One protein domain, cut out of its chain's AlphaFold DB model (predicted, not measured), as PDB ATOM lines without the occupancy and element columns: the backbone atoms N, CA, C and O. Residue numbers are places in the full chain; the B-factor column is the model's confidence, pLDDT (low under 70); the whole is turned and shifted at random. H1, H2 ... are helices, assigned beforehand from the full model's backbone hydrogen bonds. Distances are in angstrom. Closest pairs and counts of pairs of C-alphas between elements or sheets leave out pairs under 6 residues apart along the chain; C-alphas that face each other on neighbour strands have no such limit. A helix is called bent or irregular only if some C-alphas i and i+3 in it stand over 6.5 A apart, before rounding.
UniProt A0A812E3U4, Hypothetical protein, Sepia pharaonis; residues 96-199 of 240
ATOM      1  N   PHE A  96      52.014 -57.790  19.500       61.69
ATOM      2  CA  PHE A  96      52.084 -58.694  18.364       61.69
ATOM      3  C   PHE A  96      51.090 -58.356  17.245       61.69
ATOM      4  O   PHE A  96      51.486 -58.344  16.086       61.69
ATOM      5  N   TYR A  97      49.831 -58.026  17.549       65.00
ATOM      6  CA  TYR A  97      48.826 -57.769  16.506       65.00
ATOM      7  C   TYR A  97      48.989 -56.407  15.835       65.00
ATOM      8  O   TYR A  97      48.783 -56.303  14.631       65.00
ATOM      9  N   PHE A  98      49.396 -55.373  16.578       61.50
ATOM     10  CA  PHE A  98      49.729 -54.078  15.979       61.50
ATOM     11  C   PHE A  98      50.953 -54.201  15.065       61.50
ATOM     12  O   PHE A  98      50.939 -53.712  13.937       61.50
ATOM     13  N   SER A  99      51.974 -54.935  15.519       66.50
ATOM     14  CA  SER A  99      53.117 -55.289  14.680       66.50
ATOM     15  C   SER A  99      52.663 -56.069  13.444       66.50
ATOM     16  O   SER A  99      53.023 -55.708  12.329       66.50
ATOM     17  N   LEU A 100      51.804 -57.078  13.596       75.38
ATOM     18  CA  LEU A 100      51.296 -57.872  12.480       75.38
ATOM     19  C   LEU A 100      50.495 -57.023  11.480       75.38
ATOM     20  O   LEU A 100      50.723 -57.136  10.280       75.38
ATOM     21  N   LEU A 101      49.618 -56.131  11.952       71.44
ATOM     22  CA  LEU A 101      48.860 -55.203  11.107       71.44
ATOM     23  C   LEU A 101      49.799 -54.276  10.323       71.44
ATOM     24  O   LEU A 101      49.608 -54.080   9.123       71.44
ATOM     25  N   PHE A 102      50.841 -53.756  10.976       75.06
ATOM     26  CA  PHE A 102      51.865 -52.938  10.328       75.06
ATOM     27  C   PHE A 102      52.621 -53.720   9.248       75.06
ATOM     28  O   PHE A 102      52.795 -53.219   8.139       75.06
ATOM     29  N   HIS A 103      53.016 -54.963   9.526       68.12
ATOM     30  CA  HIS A 103      53.709 -55.807   8.551       68.12
ATOM     31  C   HIS A 103      52.800 -56.210   7.386       68.12
ATOM     32  O   HIS A 103      53.261 -56.226   6.249       68.12
ATOM     33  N   ILE A 104      51.512 -56.476   7.632       74.00
ATOM     34  CA  ILE A 104      50.526 -56.724   6.570       74.00
ATOM     35  C   ILE A 104      50.382 -55.476   5.697       74.00
ATOM     36  O   ILE A 104      50.431 -55.582   4.474       74.00
ATOM     37  N   PHE A 105      50.265 -54.292   6.296       68.31
ATOM     38  CA  PHE A 105      50.172 -53.043   5.542       68.31
ATOM     39  C   PHE A 105      51.438 -52.774   4.715       68.31
ATOM     40  O   PHE A 105      51.348 -52.448   3.531       68.31
ATOM     41  N   LEU A 106      52.618 -52.982   5.302       79.19
ATOM     42  CA  LEU A 106      53.901 -52.863   4.611       79.19
ATOM     43  C   LEU A 106      54.020 -53.876   3.464       79.19
ATOM     44  O   LEU A 106      54.453 -53.520   2.372       79.19
ATOM     45  N   PHE A 107      53.593 -55.120   3.682       70.38
ATOM     46  CA  PHE A 107      53.580 -56.156   2.654       70.38
ATOM     47  C   PHE A 107      52.637 -55.800   1.499       70.38
ATOM     48  O   PHE A 107      53.020 -55.940   0.336       70.38
ATOM     49  N   VAL A 108      51.436 -55.291   1.797       75.88
ATOM     50  CA  VAL A 108      50.486 -54.805   0.782       75.88
ATOM     51  C   VAL A 108      51.091 -53.638  -0.000       75.88
ATOM     52  O   VAL A 108      51.029 -53.636  -1.228       75.88
ATOM     53  N   PHE A 109      51.742 -52.689   0.677       72.00
ATOM     54  CA  PHE A 109      52.410 -51.558   0.031       72.00
ATOM     55  C   PHE A 109      53.558 -52.004  -0.891       72.00
ATOM     56  O   PHE A 109      53.632 -51.566  -2.040       72.00
ATOM     57  N   ILE A 110      54.426 -52.909  -0.426       70.75
ATOM     58  CA  ILE A 110      55.536 -53.454  -1.225       70.75
ATOM     59  C   ILE A 110      54.998 -54.230  -2.432       70.75
ATOM     60  O   ILE A 110      55.466 -54.022  -3.550       70.75
ATOM     61  N   SER A 111      53.985 -55.075  -2.229       69.00
ATOM     62  CA  SER A 111      53.361 -55.858  -3.304       69.00
ATOM     63  C   SER A 111      52.720 -54.953  -4.354       69.00
ATOM     64  O   SER A 111      52.883 -55.175  -5.552       69.00
ATOM     65  N   PHE A 112      52.041 -53.888  -3.925       73.56
ATOM     66  CA  PHE A 112      51.449 -52.910  -4.831       73.56
ATOM     67  C   PHE A 112      52.511 -52.124  -5.616       73.56
ATOM     68  O   PHE A 112      52.388 -51.971  -6.830       73.56
ATOM     69  N   SER A 113      53.587 -51.689  -4.952       72.00
ATOM     70  CA  SER A 113      54.730 -51.034  -5.603       72.00
ATOM     71  C   SER A 113      55.374 -51.936  -6.662       72.00
ATOM     72  O   SER A 113      55.655 -51.492  -7.774       72.00
ATOM     73  N   PHE A 114      55.520 -53.231  -6.362       65.75
ATOM     74  CA  PHE A 114      56.010 -54.225  -7.313       65.75
ATOM     75  C   PHE A 114      55.066 -54.373  -8.514       65.75
ATOM     76  O   PHE A 114      55.518 -54.297  -9.651       65.75
ATOM     77  N   ILE A 115      53.752 -54.496  -8.298       76.12
ATOM     78  CA  ILE A 115      52.768 -54.575  -9.394       76.12
ATOM     79  C   ILE A 115      52.845 -53.335 -10.297       76.12
ATOM     80  O   ILE A 115      52.872 -53.473 -11.521       76.12
ATOM     81  N   LEU A 116      52.938 -52.133  -9.719       76.75
ATOM     82  CA  LEU A 116      53.100 -50.895 -10.487       76.75
ATOM     83  C   LEU A 116      54.418 -50.865 -11.270       76.75
ATOM     84  O   LEU A 116      54.428 -50.489 -12.442       76.75
ATOM     85  N   HIS A 117      55.520 -51.287 -10.650       78.50
ATOM     86  CA  HIS A 117      56.829 -51.344 -11.292       78.50
ATOM     87  C   HIS A 117      56.842 -52.324 -12.479       78.50
ATOM     88  O   HIS A 117      57.305 -51.977 -13.566       78.50
ATOM     89  N   PHE A 118      56.262 -53.516 -12.319       70.50
ATOM     90  CA  PHE A 118      56.140 -54.499 -13.401       70.50
ATOM     91  C   PHE A 118      55.187 -54.036 -14.502       70.50
ATOM     92  O   PHE A 118      55.505 -54.200 -15.680       70.50
ATOM     93  N   GLY A 119      54.064 -53.406 -14.145       79.31
ATOM     94  CA  GLY A 119      53.150 -52.794 -15.110       79.31
ATOM     95  C   GLY A 119      53.839 -51.719 -15.953       79.31
ATOM     96  O   GLY A 119      53.703 -51.717 -17.176       79.31
ATOM     97  N   TYR A 120      54.655 -50.872 -15.321       80.62
ATOM     98  CA  TYR A 120      55.467 -49.867 -16.008       80.62
ATOM     99  C   TYR A 120      56.476 -50.496 -16.981       80.62
ATOM    100  O   TYR A 120      56.558 -50.077 -18.137       80.62
ATOM    101  N   HIS A 121      57.221 -51.522 -16.554       74.50
ATOM    102  CA  HIS A 121      58.193 -52.199 -17.420       74.50
ATOM    103  C   HIS A 121      57.533 -52.931 -18.595       74.50
ATOM    104  O   HIS A 121      58.002 -52.811 -19.728       74.50
ATOM    105  N   PHE A 122      56.430 -53.639 -18.349       75.38
ATOM    106  CA  PHE A 122      55.654 -54.311 -19.392       75.38
ATOM    107  C   PHE A 122      55.105 -53.311 -20.418       75.38
ATOM    108  O   PHE A 122      55.214 -53.530 -21.625       75.38
ATOM    109  N   PHE A 123      54.591 -52.168 -19.959       64.44
ATOM    110  CA  PHE A 123      54.105 -51.115 -20.846       64.44
ATOM    111  C   PHE A 123      55.234 -50.455 -21.645       64.44
ATOM    112  O   PHE A 123      55.091 -50.263 -22.850       64.44
ATOM    113  N   SER A 124      56.370 -50.154 -21.008       73.69
ATOM    114  CA  SER A 124      57.556 -49.624 -21.694       73.69
ATOM    115  C   SER A 124      58.016 -50.565 -22.811       73.69
ATOM    116  O   SER A 124      58.282 -50.115 -23.924       73.69
ATOM    117  N   PHE A 125      58.002 -51.880 -22.566       74.12
ATOM    118  CA  PHE A 125      58.291 -52.884 -23.589       74.12
ATOM    119  C   PHE A 125      57.282 -52.853 -24.750       74.12
ATOM    120  O   PHE A 125      57.696 -52.820 -25.908       74.12
ATOM    121  N   ILE A 126      55.972 -52.798 -24.470       75.69
ATOM    122  CA  ILE A 126      54.935 -52.695 -25.514       75.69
ATOM    123  C   ILE A 126      55.076 -51.397 -26.314       75.69
ATOM    124  O   ILE A 126      54.956 -51.416 -27.540       75.69
ATOM    125  N   PHE A 127      55.354 -50.274 -25.653       75.81
ATOM    126  CA  PHE A 127      55.574 -48.993 -26.314       75.81
ATOM    127  C   PHE A 127      56.808 -49.044 -27.222       75.81
ATOM    128  O   PHE A 127      56.728 -48.640 -28.380       75.81
ATOM    129  N   LEU A 128      57.922 -49.606 -26.743       80.06
ATOM    130  CA  LEU A 128      59.143 -49.781 -27.532       80.06
ATOM    131  C   LEU A 128      58.909 -50.707 -28.738       80.06
ATOM    132  O   LEU A 128      59.388 -50.438 -29.842       80.06
ATOM    133  N   PHE A 129      58.125 -51.770 -28.552       73.69
ATOM    134  CA  PHE A 129      57.718 -52.669 -29.631       73.69
ATOM    135  C   PHE A 129      56.825 -51.950 -30.654       73.69
ATOM    136  O   PHE A 129      57.040 -52.058 -31.856       73.69
ATOM    137  N   SER A 130      55.884 -51.128 -30.192       75.50
ATOM    138  CA  SER A 130      54.984 -50.358 -31.059       75.50
ATOM    139  C   SER A 130      55.715 -49.251 -31.828       75.50
ATOM    140  O   SER A 130      55.450 -49.026 -33.009       75.50
ATOM    141  N   PHE A 131      56.670 -48.574 -31.183       79.25
ATOM    142  CA  PHE A 131      57.511 -47.556 -31.813       79.25
ATOM    143  C   PHE A 131      58.492 -48.172 -32.814       79.25
ATOM    144  O   PHE A 131      58.730 -47.598 -33.871       79.25
ATOM    145  N   SER A 132      59.023 -49.364 -32.533       78.62
ATOM    146  CA  SER A 132      59.879 -50.076 -33.490       78.62
ATOM    147  C   SER A 132      59.091 -50.661 -34.669       78.62
ATOM    148  O   SER A 132      59.621 -50.697 -35.777       78.62
ATOM    149  N   TYR A 133      57.813 -51.016 -34.491       75.19
ATOM    150  CA  TYR A 133      56.909 -51.404 -35.586       75.19
ATOM    151  C   TYR A 133      56.417 -50.230 -36.445       75.19
ATOM    152  O   TYR A 133      56.018 -50.419 -37.597       75.19
ATOM    153  N   PHE A 134      56.459 -49.008 -35.915       74.12
ATOM    154  CA  PHE A 134      56.022 -47.797 -36.605       74.12
ATOM    155  C   PHE A 134      56.716 -47.540 -37.959       74.12
ATOM    156  O   PHE A 134      56.007 -47.370 -38.955       74.12
ATOM    157  N   PRO A 135      58.062 -47.559 -38.073       74.19
ATOM    158  CA  PRO A 135      58.739 -47.379 -39.355       74.19
ATOM    159  C   PRO A 135      58.421 -48.493 -40.359       74.19
ATOM    160  O   PRO A 135      58.322 -48.208 -41.550       74.19
ATOM    161  N   PHE A 136      58.181 -49.731 -39.909       68.81
ATOM    162  CA  PHE A 136      57.726 -50.812 -40.791       68.81
ATOM    163  C   PHE A 136      56.314 -50.556 -41.323       68.81
ATOM    164  O   PHE A 136      56.067 -50.786 -42.503       68.81
ATOM    165  N   CYS A 137      55.407 -50.026 -40.499       67.75
ATOM    166  CA  CYS A 137      54.064 -49.643 -40.938       67.75
ATOM    167  C   CYS A 137      54.097 -48.466 -41.923       67.75
ATOM    168  O   CYS A 137      53.382 -48.488 -42.921       67.75
ATOM    169  N   ILE A 138      54.952 -47.466 -41.681       70.31
ATOM    170  CA  ILE A 138      55.182 -46.355 -42.616       70.31
ATOM    171  C   ILE A 138      55.746 -46.873 -43.941       70.31
ATOM    172  O   ILE A 138      55.236 -46.519 -45.000       70.31
ATOM    173  N   HIS A 139      56.763 -47.736 -43.891       73.44
ATOM    174  CA  HIS A 139      57.320 -48.382 -45.076       73.44
ATOM    175  C   HIS A 139      56.213 -49.131 -45.832       73.44
ATOM    176  O   HIS A 139      55.971 -48.861 -47.004       73.44
ATOM    177  N   PHE A 140      55.450 -49.989 -45.155       62.44
ATOM    178  CA  PHE A 140      54.354 -50.727 -45.778       62.44
ATOM    179  C   PHE A 140      53.262 -49.811 -46.347       62.44
ATOM    180  O   PHE A 140      52.720 -50.131 -47.389       62.44
ATOM    181  N   PHE A 141      52.980 -48.656 -45.743       63.00
ATOM    182  CA  PHE A 141      52.045 -47.662 -46.285       63.00
ATOM    183  C   PHE A 141      52.561 -46.974 -47.554       63.00
ATOM    184  O   PHE A 141      51.795 -46.751 -48.489       63.00
ATOM    185  N   PHE A 142      53.859 -46.667 -47.618       66.88
ATOM    186  CA  PHE A 142      54.471 -46.117 -48.829       66.88
ATOM    187  C   PHE A 142      54.535 -47.141 -49.968       66.88
ATOM    188  O   PHE A 142      54.435 -46.757 -51.132       66.88
ATOM    189  N   PHE A 143      54.673 -48.433 -49.651       67.12
ATOM    190  CA  PHE A 143      54.782 -49.497 -50.655       67.12
ATOM    191  C   PHE A 143      53.456 -50.197 -50.982       67.12
ATOM    192  O   PHE A 143      53.327 -50.761 -52.068       67.12
ATOM    193  N   HIS A 144      52.480 -50.215 -50.076       59.84
ATOM    194  CA  HIS A 144      51.169 -50.850 -50.229       59.84
ATOM    195  C   HIS A 144      50.089 -49.846 -49.794       59.84
ATOM    196  O   HIS A 144      50.034 -49.412 -48.648       59.84
ATOM    197  N   SER A 145      49.199 -49.485 -50.719       61.66
ATOM    198  CA  SER A 145      48.247 -48.358 -50.679       61.66
ATOM    199  C   SER A 145      47.132 -48.406 -49.612       61.66
ATOM    200  O   SER A 145      46.111 -47.728 -49.746       61.66
ATOM    201  N   SER A 146      47.274 -49.181 -48.537       70.31
ATOM    202  CA  SER A 146      46.213 -49.355 -47.542       70.31
ATOM    203  C   SER A 146      46.282 -48.314 -46.420       70.31
ATOM    204  O   SER A 146      46.721 -48.588 -45.304       70.31
ATOM    205  N   PHE A 147      45.778 -47.113 -46.711       74.12
ATOM    206  CA  PHE A 147      45.508 -46.054 -45.724       74.12
ATOM    207  C   PHE A 147      44.642 -46.516 -44.548       74.12
ATOM    208  O   PHE A 147      44.805 -46.059 -43.419       74.12
ATOM    209  N   TRP A 148      43.742 -47.462 -44.795       75.25
ATOM    210  CA  TRP A 148      42.864 -47.986 -43.761       75.25
ATOM    211  C   TRP A 148      43.627 -48.779 -42.702       75.25
ATOM    212  O   TRP A 148      43.368 -48.602 -41.514       75.25
ATOM    213  N   LEU A 149      44.601 -49.605 -43.099       72.56
ATOM    214  CA  LEU A 149      45.367 -50.419 -42.153       72.56
ATOM    215  C   LEU A 149      46.203 -49.544 -41.207       72.56
ATOM    216  O   LEU A 149      46.223 -49.787 -40.000       72.56
ATOM    217  N   THR A 150      46.845 -48.496 -41.732       72.56
ATOM    218  CA  THR A 150      47.591 -47.541 -40.902       72.56
ATOM    219  C   THR A 150      46.674 -46.760 -39.971       72.56
ATOM    220  O   THR A 150      46.987 -46.630 -38.790       72.56
ATOM    221  N   PHE A 151      45.517 -46.297 -40.450       75.44
ATOM    222  CA  PHE A 151      44.528 -45.615 -39.612       75.44
ATOM    223  C   PHE A 151      44.023 -46.497 -38.455       75.44
ATOM    224  O   PHE A 151      44.026 -46.058 -37.302       75.44
ATOM    225  N   PHE A 152      43.663 -47.759 -38.723       74.25
ATOM    226  CA  PHE A 152      43.248 -48.699 -37.675       74.25
ATOM    227  C   PHE A 152      44.367 -48.988 -36.665       74.25
ATOM    228  O   PHE A 152      44.086 -49.082 -35.469       74.25
ATOM    229  N   TYR A 153      45.627 -49.062 -37.107       75.44
ATOM    230  CA  TYR A 153      46.777 -49.208 -36.208       75.44
ATOM    231  C   TYR A 153      46.916 -48.016 -35.250       75.44
ATOM    232  O   TYR A 153      47.057 -48.212 -34.043       75.44
ATOM    233  N   PHE A 154      46.812 -46.780 -35.752       75.56
ATOM    234  CA  PHE A 154      46.861 -45.584 -34.900       75.56
ATOM    235  C   PHE A 154      45.703 -45.522 -33.901       75.56
ATOM    236  O   PHE A 154      45.923 -45.177 -32.739       75.56
ATOM    237  N   ILE A 155      44.486 -45.887 -34.321       79.00
ATOM    238  CA  ILE A 155      43.335 -45.978 -33.411       79.00
ATOM    239  C   ILE A 155      43.602 -47.011 -32.318       79.00
ATOM    240  O   ILE A 155      43.384 -46.721 -31.143       79.00
ATOM    241  N   PHE A 156      44.091 -48.198 -32.681       77.81
ATOM    242  CA  PHE A 156      44.409 -49.244 -31.713       77.81
ATOM    243  C   PHE A 156      45.464 -48.774 -30.703       77.81
ATOM    244  O   PHE A 156      45.270 -48.934 -29.499       77.81
ATOM    245  N   LEU A 157      46.532 -48.117 -31.171       76.69
ATOM    246  CA  LEU A 157      47.579 -47.562 -30.311       76.69
ATOM    247  C   LEU A 157      47.032 -46.496 -29.345       76.69
ATOM    248  O   LEU A 157      47.387 -46.481 -28.162       76.69
ATOM    249  N   PHE A 158      46.153 -45.618 -29.837       78.31
ATOM    250  CA  PHE A 158      45.504 -44.588 -29.027       78.31
ATOM    251  C   PHE A 158      44.594 -45.204 -27.961       78.31
ATOM    252  O   PHE A 158      44.711 -44.859 -26.786       78.31
ATOM    253  N   LEU A 159      43.732 -46.152 -28.343       80.19
ATOM    254  CA  LEU A 159      42.824 -46.835 -27.419       80.19
ATOM    255  C   LEU A 159      43.591 -47.626 -26.358       80.19
ATOM    256  O   LEU A 159      43.259 -47.547 -25.174       80.19
ATOM    257  N   PHE A 160      44.648 -48.333 -26.759       77.12
ATOM    258  CA  PHE A 160      45.521 -49.050 -25.836       77.12
ATOM    259  C   PHE A 160      46.169 -48.089 -24.825       77.12
ATOM    260  O   PHE A 160      46.055 -48.293 -23.616       77.12
ATOM    261  N   SER A 161      46.749 -46.982 -25.299       75.38
ATOM    262  CA  SER A 161      47.377 -45.968 -24.435       75.38
ATOM    263  C   SER A 161      46.371 -45.302 -23.486       75.38
ATOM    264  O   SER A 161      46.663 -45.113 -22.304       75.38
ATOM    265  N   PHE A 162      45.165 -44.988 -23.970       76.94
ATOM    266  CA  PHE A 162      44.096 -44.407 -23.157       76.94
ATOM    267  C   PHE A 162      43.610 -45.376 -22.071       76.94
ATOM    268  O   PHE A 162      43.479 -44.989 -20.910       76.94
ATOM    269  N   SER A 163      43.401 -46.650 -22.424       76.12
ATOM    270  CA  SER A 163      42.984 -47.682 -21.467       76.12
ATOM    271  C   SER A 163      44.013 -47.883 -20.349       76.12
ATOM    272  O   SER A 163      43.642 -48.038 -19.186       76.12
ATOM    273  N   TYR A 164      45.303 -47.779 -20.677       74.19
ATOM    274  CA  TYR A 164      46.381 -47.827 -19.697       74.19
ATOM    275  C   TYR A 164      46.367 -46.615 -18.763       74.19
ATOM    276  O   TYR A 164      46.424 -46.784 -17.546       74.19
ATOM    277  N   PHE A 165      46.236 -45.396 -19.300       70.62
ATOM    278  CA  PHE A 165      46.142 -44.194 -18.465       70.62
ATOM    279  C   PHE A 165      44.964 -44.280 -17.482       70.62
ATOM    280  O   PHE A 165      45.117 -43.971 -16.299       70.62
ATOM    281  N   LEU A 166      43.816 -44.781 -17.948       78.94
ATOM    282  CA  LEU A 166      42.646 -45.011 -17.104       78.94
ATOM    283  C   LEU A 166      42.925 -46.057 -16.013       78.94
ATOM    284  O   LEU A 166      42.598 -45.830 -14.849       78.94
ATOM    285  N   PHE A 167      43.566 -47.174 -16.360       76.50
ATOM    286  CA  PHE A 167      43.955 -48.203 -15.395       76.50
ATOM    287  C   PHE A 167      44.919 -47.666 -14.324       76.50
ATOM    288  O   PHE A 167      44.727 -47.932 -13.134       76.50
ATOM    289  N   VAL A 168      45.919 -46.871 -14.719       73.88
ATOM    290  CA  VAL A 168      46.852 -46.213 -13.789       73.88
ATOM    291  C   VAL A 168      46.100 -45.258 -12.862       73.88
ATOM    292  O   VAL A 168      46.316 -45.294 -11.651       73.88
ATOM    293  N   PHE A 169      45.177 -44.454 -13.397       68.19
ATOM    294  CA  PHE A 169      44.369 -43.531 -12.601       68.19
ATOM    295  C   PHE A 169      43.486 -44.259 -11.573       68.19
ATOM    296  O   PHE A 169      43.470 -43.887 -10.398       68.19
ATOM    297  N   ILE A 170      42.806 -45.338 -11.979       70.75
ATOM    298  CA  ILE A 170      41.980 -46.169 -11.084       70.75
ATOM    299  C   ILE A 170      42.842 -46.822  -9.996       70.75
ATOM    300  O   ILE A 170      42.475 -46.810  -8.816       70.75
ATOM    301  N   SER A 171      44.004 -47.354 -10.374       73.31
ATOM    302  CA  SER A 171      44.940 -47.988  -9.440       73.31
ATOM    303  C   SER A 171      45.472 -46.985  -8.415       73.31
ATOM    304  O   SER A 171      45.478 -47.268  -7.217       73.31
ATOM    305  N   PHE A 172      45.849 -45.782  -8.859       71.62
ATOM    306  CA  PHE A 172      46.313 -44.705  -7.982       71.62
ATOM    307  C   PHE A 172      45.210 -44.213  -7.035       71.62
ATOM    308  O   PHE A 172      45.454 -44.031  -5.842       71.62
ATOM    309  N   SER A 173      43.983 -44.052  -7.537       73.12
ATOM    310  CA  SER A 173      42.829 -43.657  -6.722       73.12
ATOM    311  C   SER A 173      42.519 -44.685  -5.627       73.12
ATOM    312  O   SER A 173      42.335 -44.322  -4.464       73.12
ATOM    313  N   SER A 174      42.545 -45.974  -5.976       69.81
ATOM    314  CA  SER A 174      42.314 -47.075  -5.030       69.81
ATOM    315  C   SER A 174      43.405 -47.137  -3.958       69.81
ATOM    316  O   SER A 174      43.111 -47.295  -2.772       69.81
ATOM    317  N   PHE A 175      44.664 -46.943  -4.364       72.00
ATOM    318  CA  PHE A 175      45.799 -46.868  -3.450       72.00
ATOM    319  C   PHE A 175      45.670 -45.705  -2.463       72.00
ATOM    320  O   PHE A 175      45.840 -45.899  -1.259       72.00
ATOM    321  N   PHE A 176      45.319 -44.517  -2.960       69.31
ATOM    322  CA  PHE A 176      45.061 -43.351  -2.123       69.31
ATOM    323  C   PHE A 176      43.973 -43.685  -1.098       69.31
ATOM    324  O   PHE A 176      44.215 -43.575   0.096       69.31
ATOM    325  N   HIS A 177      42.824 -44.216  -1.523       67.44
ATOM    326  CA  HIS A 177      41.738 -44.584  -0.607       67.44
ATOM    327  C   HIS A 177      42.179 -45.544   0.509       67.44
ATOM    328  O   HIS A 177      41.880 -45.309   1.682       67.44
ATOM    329  N   PHE A 178      42.930 -46.592   0.159       68.00
ATOM    330  CA  PHE A 178      43.463 -47.539   1.137       68.00
ATOM    331  C   PHE A 178      44.445 -46.865   2.106       68.00
ATOM    332  O   PHE A 178      44.352 -47.065   3.315       68.00
ATOM    333  N   PHE A 179      45.325 -45.996   1.599       71.44
ATOM    334  CA  PHE A 179      46.237 -45.208   2.426       71.44
ATOM    335  C   PHE A 179      45.490 -44.299   3.416       71.44
ATOM    336  O   PHE A 179      45.820 -44.302   4.603       71.44
ATOM    337  N   PHE A 180      44.453 -43.572   2.975       66.38
ATOM    338  CA  PHE A 180      43.643 -42.730   3.870       66.38
ATOM    339  C   PHE A 180      42.918 -43.549   4.928       66.38
ATOM    340  O   PHE A 180      42.905 -43.154   6.093       66.38
ATOM    341  N   LEU A 181      42.357 -44.699   4.552       77.75
ATOM    342  CA  LEU A 181      41.671 -45.580   5.492       77.75
ATOM    343  C   LEU A 181      42.633 -46.102   6.567       77.75
ATOM    344  O   LEU A 181      42.325 -46.039   7.758       77.75
ATOM    345  N   SER A 182      43.814 -46.570   6.167       71.62
ATOM    346  CA  SER A 182      44.829 -47.060   7.103       71.62
ATOM    347  C   SER A 182      45.403 -45.948   7.981       71.62
ATOM    348  O   SER A 182      45.615 -46.168   9.177       71.62
ATOM    349  N   PHE A 183      45.605 -44.745   7.432       71.25
ATOM    350  CA  PHE A 183      46.018 -43.571   8.202       71.25
ATOM    351  C   PHE A 183      44.962 -43.183   9.241       71.25
ATOM    352  O   PHE A 183      45.292 -42.990  10.410       71.25
ATOM    353  N   PHE A 184      43.691 -43.134   8.839       69.31
ATOM    354  CA  PHE A 184      42.579 -42.825   9.730       69.31
ATOM    355  C   PHE A 184      42.493 -43.855  10.857       69.31
ATOM    356  O   PHE A 184      42.551 -43.480  12.022       69.31
ATOM    357  N   LEU A 185      42.470 -45.154  10.543       76.38
ATOM    358  CA  LEU A 185      42.451 -46.211  11.559       76.38
ATOM    359  C   LEU A 185      43.622 -46.083  12.542       76.38
ATOM    360  O   LEU A 185      43.410 -46.107  13.754       76.38
ATOM    361  N   SER A 186      44.835 -45.865  12.035       64.81
ATOM    362  CA  SER A 186      46.024 -45.670  12.874       64.81
ATOM    363  C   SER A 186      45.899 -44.440  13.776       64.81
ATOM    364  O   SER A 186      46.242 -44.510  14.956       64.81
ATOM    365  N   PHE A 187      45.353 -43.334  13.265       68.81
ATOM    366  CA  PHE A 187      45.091 -42.125  14.044       68.81
ATOM    367  C   PHE A 187      44.044 -42.359  15.141       68.81
ATOM    368  O   PHE A 187      44.247 -41.930  16.275       68.81
ATOM    369  N   PHE A 188      42.966 -43.096  14.855       71.69
ATOM    370  CA  PHE A 188      41.980 -43.479  15.872       71.69
ATOM    371  C   PHE A 188      42.592 -44.354  16.963       71.69
ATOM    372  O   PHE A 188      42.337 -44.117  18.144       71.69
ATOM    373  N   PHE A 189      43.424 -45.332  16.595       72.12
ATOM    374  CA  PHE A 189      44.138 -46.149  17.577       72.12
ATOM    375  C   PHE A 189      45.121 -45.318  18.404       72.12
ATOM    376  O   PHE A 189      45.178 -45.488  19.620       72.12
ATOM    377  N   PHE A 190      45.828 -44.371  17.786       70.12
ATOM    378  CA  PHE A 190      46.715 -43.455  18.498       70.12
ATOM    379  C   PHE A 190      45.955 -42.558  19.482       70.12
ATOM    380  O   PHE A 190      46.335 -42.471  20.648       70.12
ATOM    381  N   LEU A 191      44.855 -41.929  19.052       73.06
ATOM    382  CA  LEU A 191      44.003 -41.132  19.938       73.06
ATOM    383  C   LEU A 191      43.457 -41.978  21.090       73.06
ATOM    384  O   LEU A 191      43.465 -41.529  22.236       73.06
ATOM    385  N   LYS A 192      43.040 -43.216  20.801       67.94
ATOM    386  CA  LYS A 192      42.587 -44.174  21.815       67.94
ATOM    387  C   LYS A 192      43.689 -44.455  22.840       67.94
ATOM    388  O   LYS A 192      43.414 -44.438  24.039       67.94
ATOM    389  N   GLU A 193      44.924 -44.655  22.397       70.56
ATOM    390  CA  GLU A 193      46.065 -44.881  23.288       70.56
ATOM    391  C   GLU A 193      46.353 -43.647  24.163       70.56
ATOM    392  O   GLU A 193      46.466 -43.766  25.383       70.56
ATOM    393  N   GLN A 194      46.337 -42.445  23.577       60.56
ATOM    394  CA  GLN A 194      46.537 -41.184  24.308       60.56
ATOM    395  C   GLN A 194      45.424 -40.897  25.331       60.56
ATOM    396  O   GLN A 194      45.678 -40.354  26.409       60.56
ATOM    397  N   THR A 195      44.176 -41.277  25.034       68.38
ATOM    398  CA  THR A 195      43.079 -41.143  26.008       68.38
ATOM    399  C   THR A 195      43.246 -42.065  27.215       68.38
ATOM    400  O   THR A 195      42.866 -41.675  28.318       68.38
ATOM    401  N   LYS A 196      43.864 -43.245  27.048       60.19
ATOM    402  CA  LYS A 196      44.160 -44.148  28.170       60.19
ATOM    403  C   LYS A 196      45.301 -43.627  29.041       60.19
ATOM    404  O   LYS A 196      45.198 -43.696  30.261       60.19
ATOM    405  N   SER A 197      46.357 -43.076  28.442       55.47
ATOM    406  CA  SER A 197      47.513 -42.570  29.195       55.47
ATOM    407  C   SER A 197      47.214 -41.287  29.983       55.47
ATOM    408  O   SER A 197      47.815 -41.066  31.032       55.47
ATOM    409  N   ASN A 198      46.258 -40.464  29.531       55.12
ATOM    410  CA  ASN A 198      45.881 -39.210  30.198       55.12
ATOM    411  C   ASN A 198      44.773 -39.346  31.262       55.12
ATOM    412  O   ASN A 198      44.472 -38.371  31.950       55.12
ATOM    413  N   MET A 199      44.196 -40.537  31.468       51.72
ATOM    414  CA  MET A 199      43.274 -40.817  32.583       51.72
ATOM    415  C   MET A 199      44.018 -41.183  33.883       51.72
ATOM    416  O   MET A 199      43.658 -42.118  34.594       51.72
TER     417      MET A 199
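AT A GLANCE: This is residues 96 to 199 of the 240 residues of the protein "Hypothetical protein" of Sepia pharaonis (UniProt A0A812E3U4). This is a long, thin helical hairpin: H1 runs along one side, a tight turn follows, and the longer H2 folds back beside it. The two sides are loosely joined, with few contacts, and the last residues of H2 stick out beyond the first residues of H1. H1 is bent near the turn into a long arm, H1a, and a short arm, H1b. The printed part has 104 residues with two named helices, H1 then H2, and no named strand; its class is all helix. It is extended, a rod of 84 by 19 by 13 A, with a radius of gyration of the C-alphas of 23.7 A.

HOW THE PARTS SIT: Begin with H1, residues 96 to 143, assigned as one helix by its hydrogen bonds but bent: C-alphas 132 and 135 are 6.6 A apart. Its arms, H1a of residues 96 to 132 and H1b of residues 135 to 143, stand at a shallow tilt of 29 degrees. A tight link of 3 residues leads to H2, residues 147 to 197. H1b and H2 form a helical hairpin and touch, H2 with residues 147 to 150 alone; their closest C-alphas, of Phe 141 and Phe 147, are 6.8 A apart. They run opposite ways at a shallow tilt of 22 degrees. H1a and H2 are close but not clearly touching, opposite ways at a shallow tilt of 14 degrees; their closest C-alphas, of Ser 130 and Leu 157, are 8.0 A apart. In H1a, H1b and H2 every O i to N i+4 pair is within hydrogen-bond range.

IN THESE COORDINATES: Find C-alpha 96 at (52.084, -58.694, 18.364); from there H1a runs 53.1 A to C-alpha 132. H1b covers 12.2 A. H2 runs 75.0 A from C-alpha 147 at (45.508, -46.054, -45.724) to C-alpha 197 at (47.513, -42.570, 29.195).

THE WHOLE: The two farthest C-alphas, of Phe 143 and Met 199, are 84.5 A apart. Residues 142 to 148 and 190 to 199 stand free. The printed part has no cut. Its mean pLDDT is 71.5, and 33 residues are under 70, among them 140 to 145 and 194 to 199.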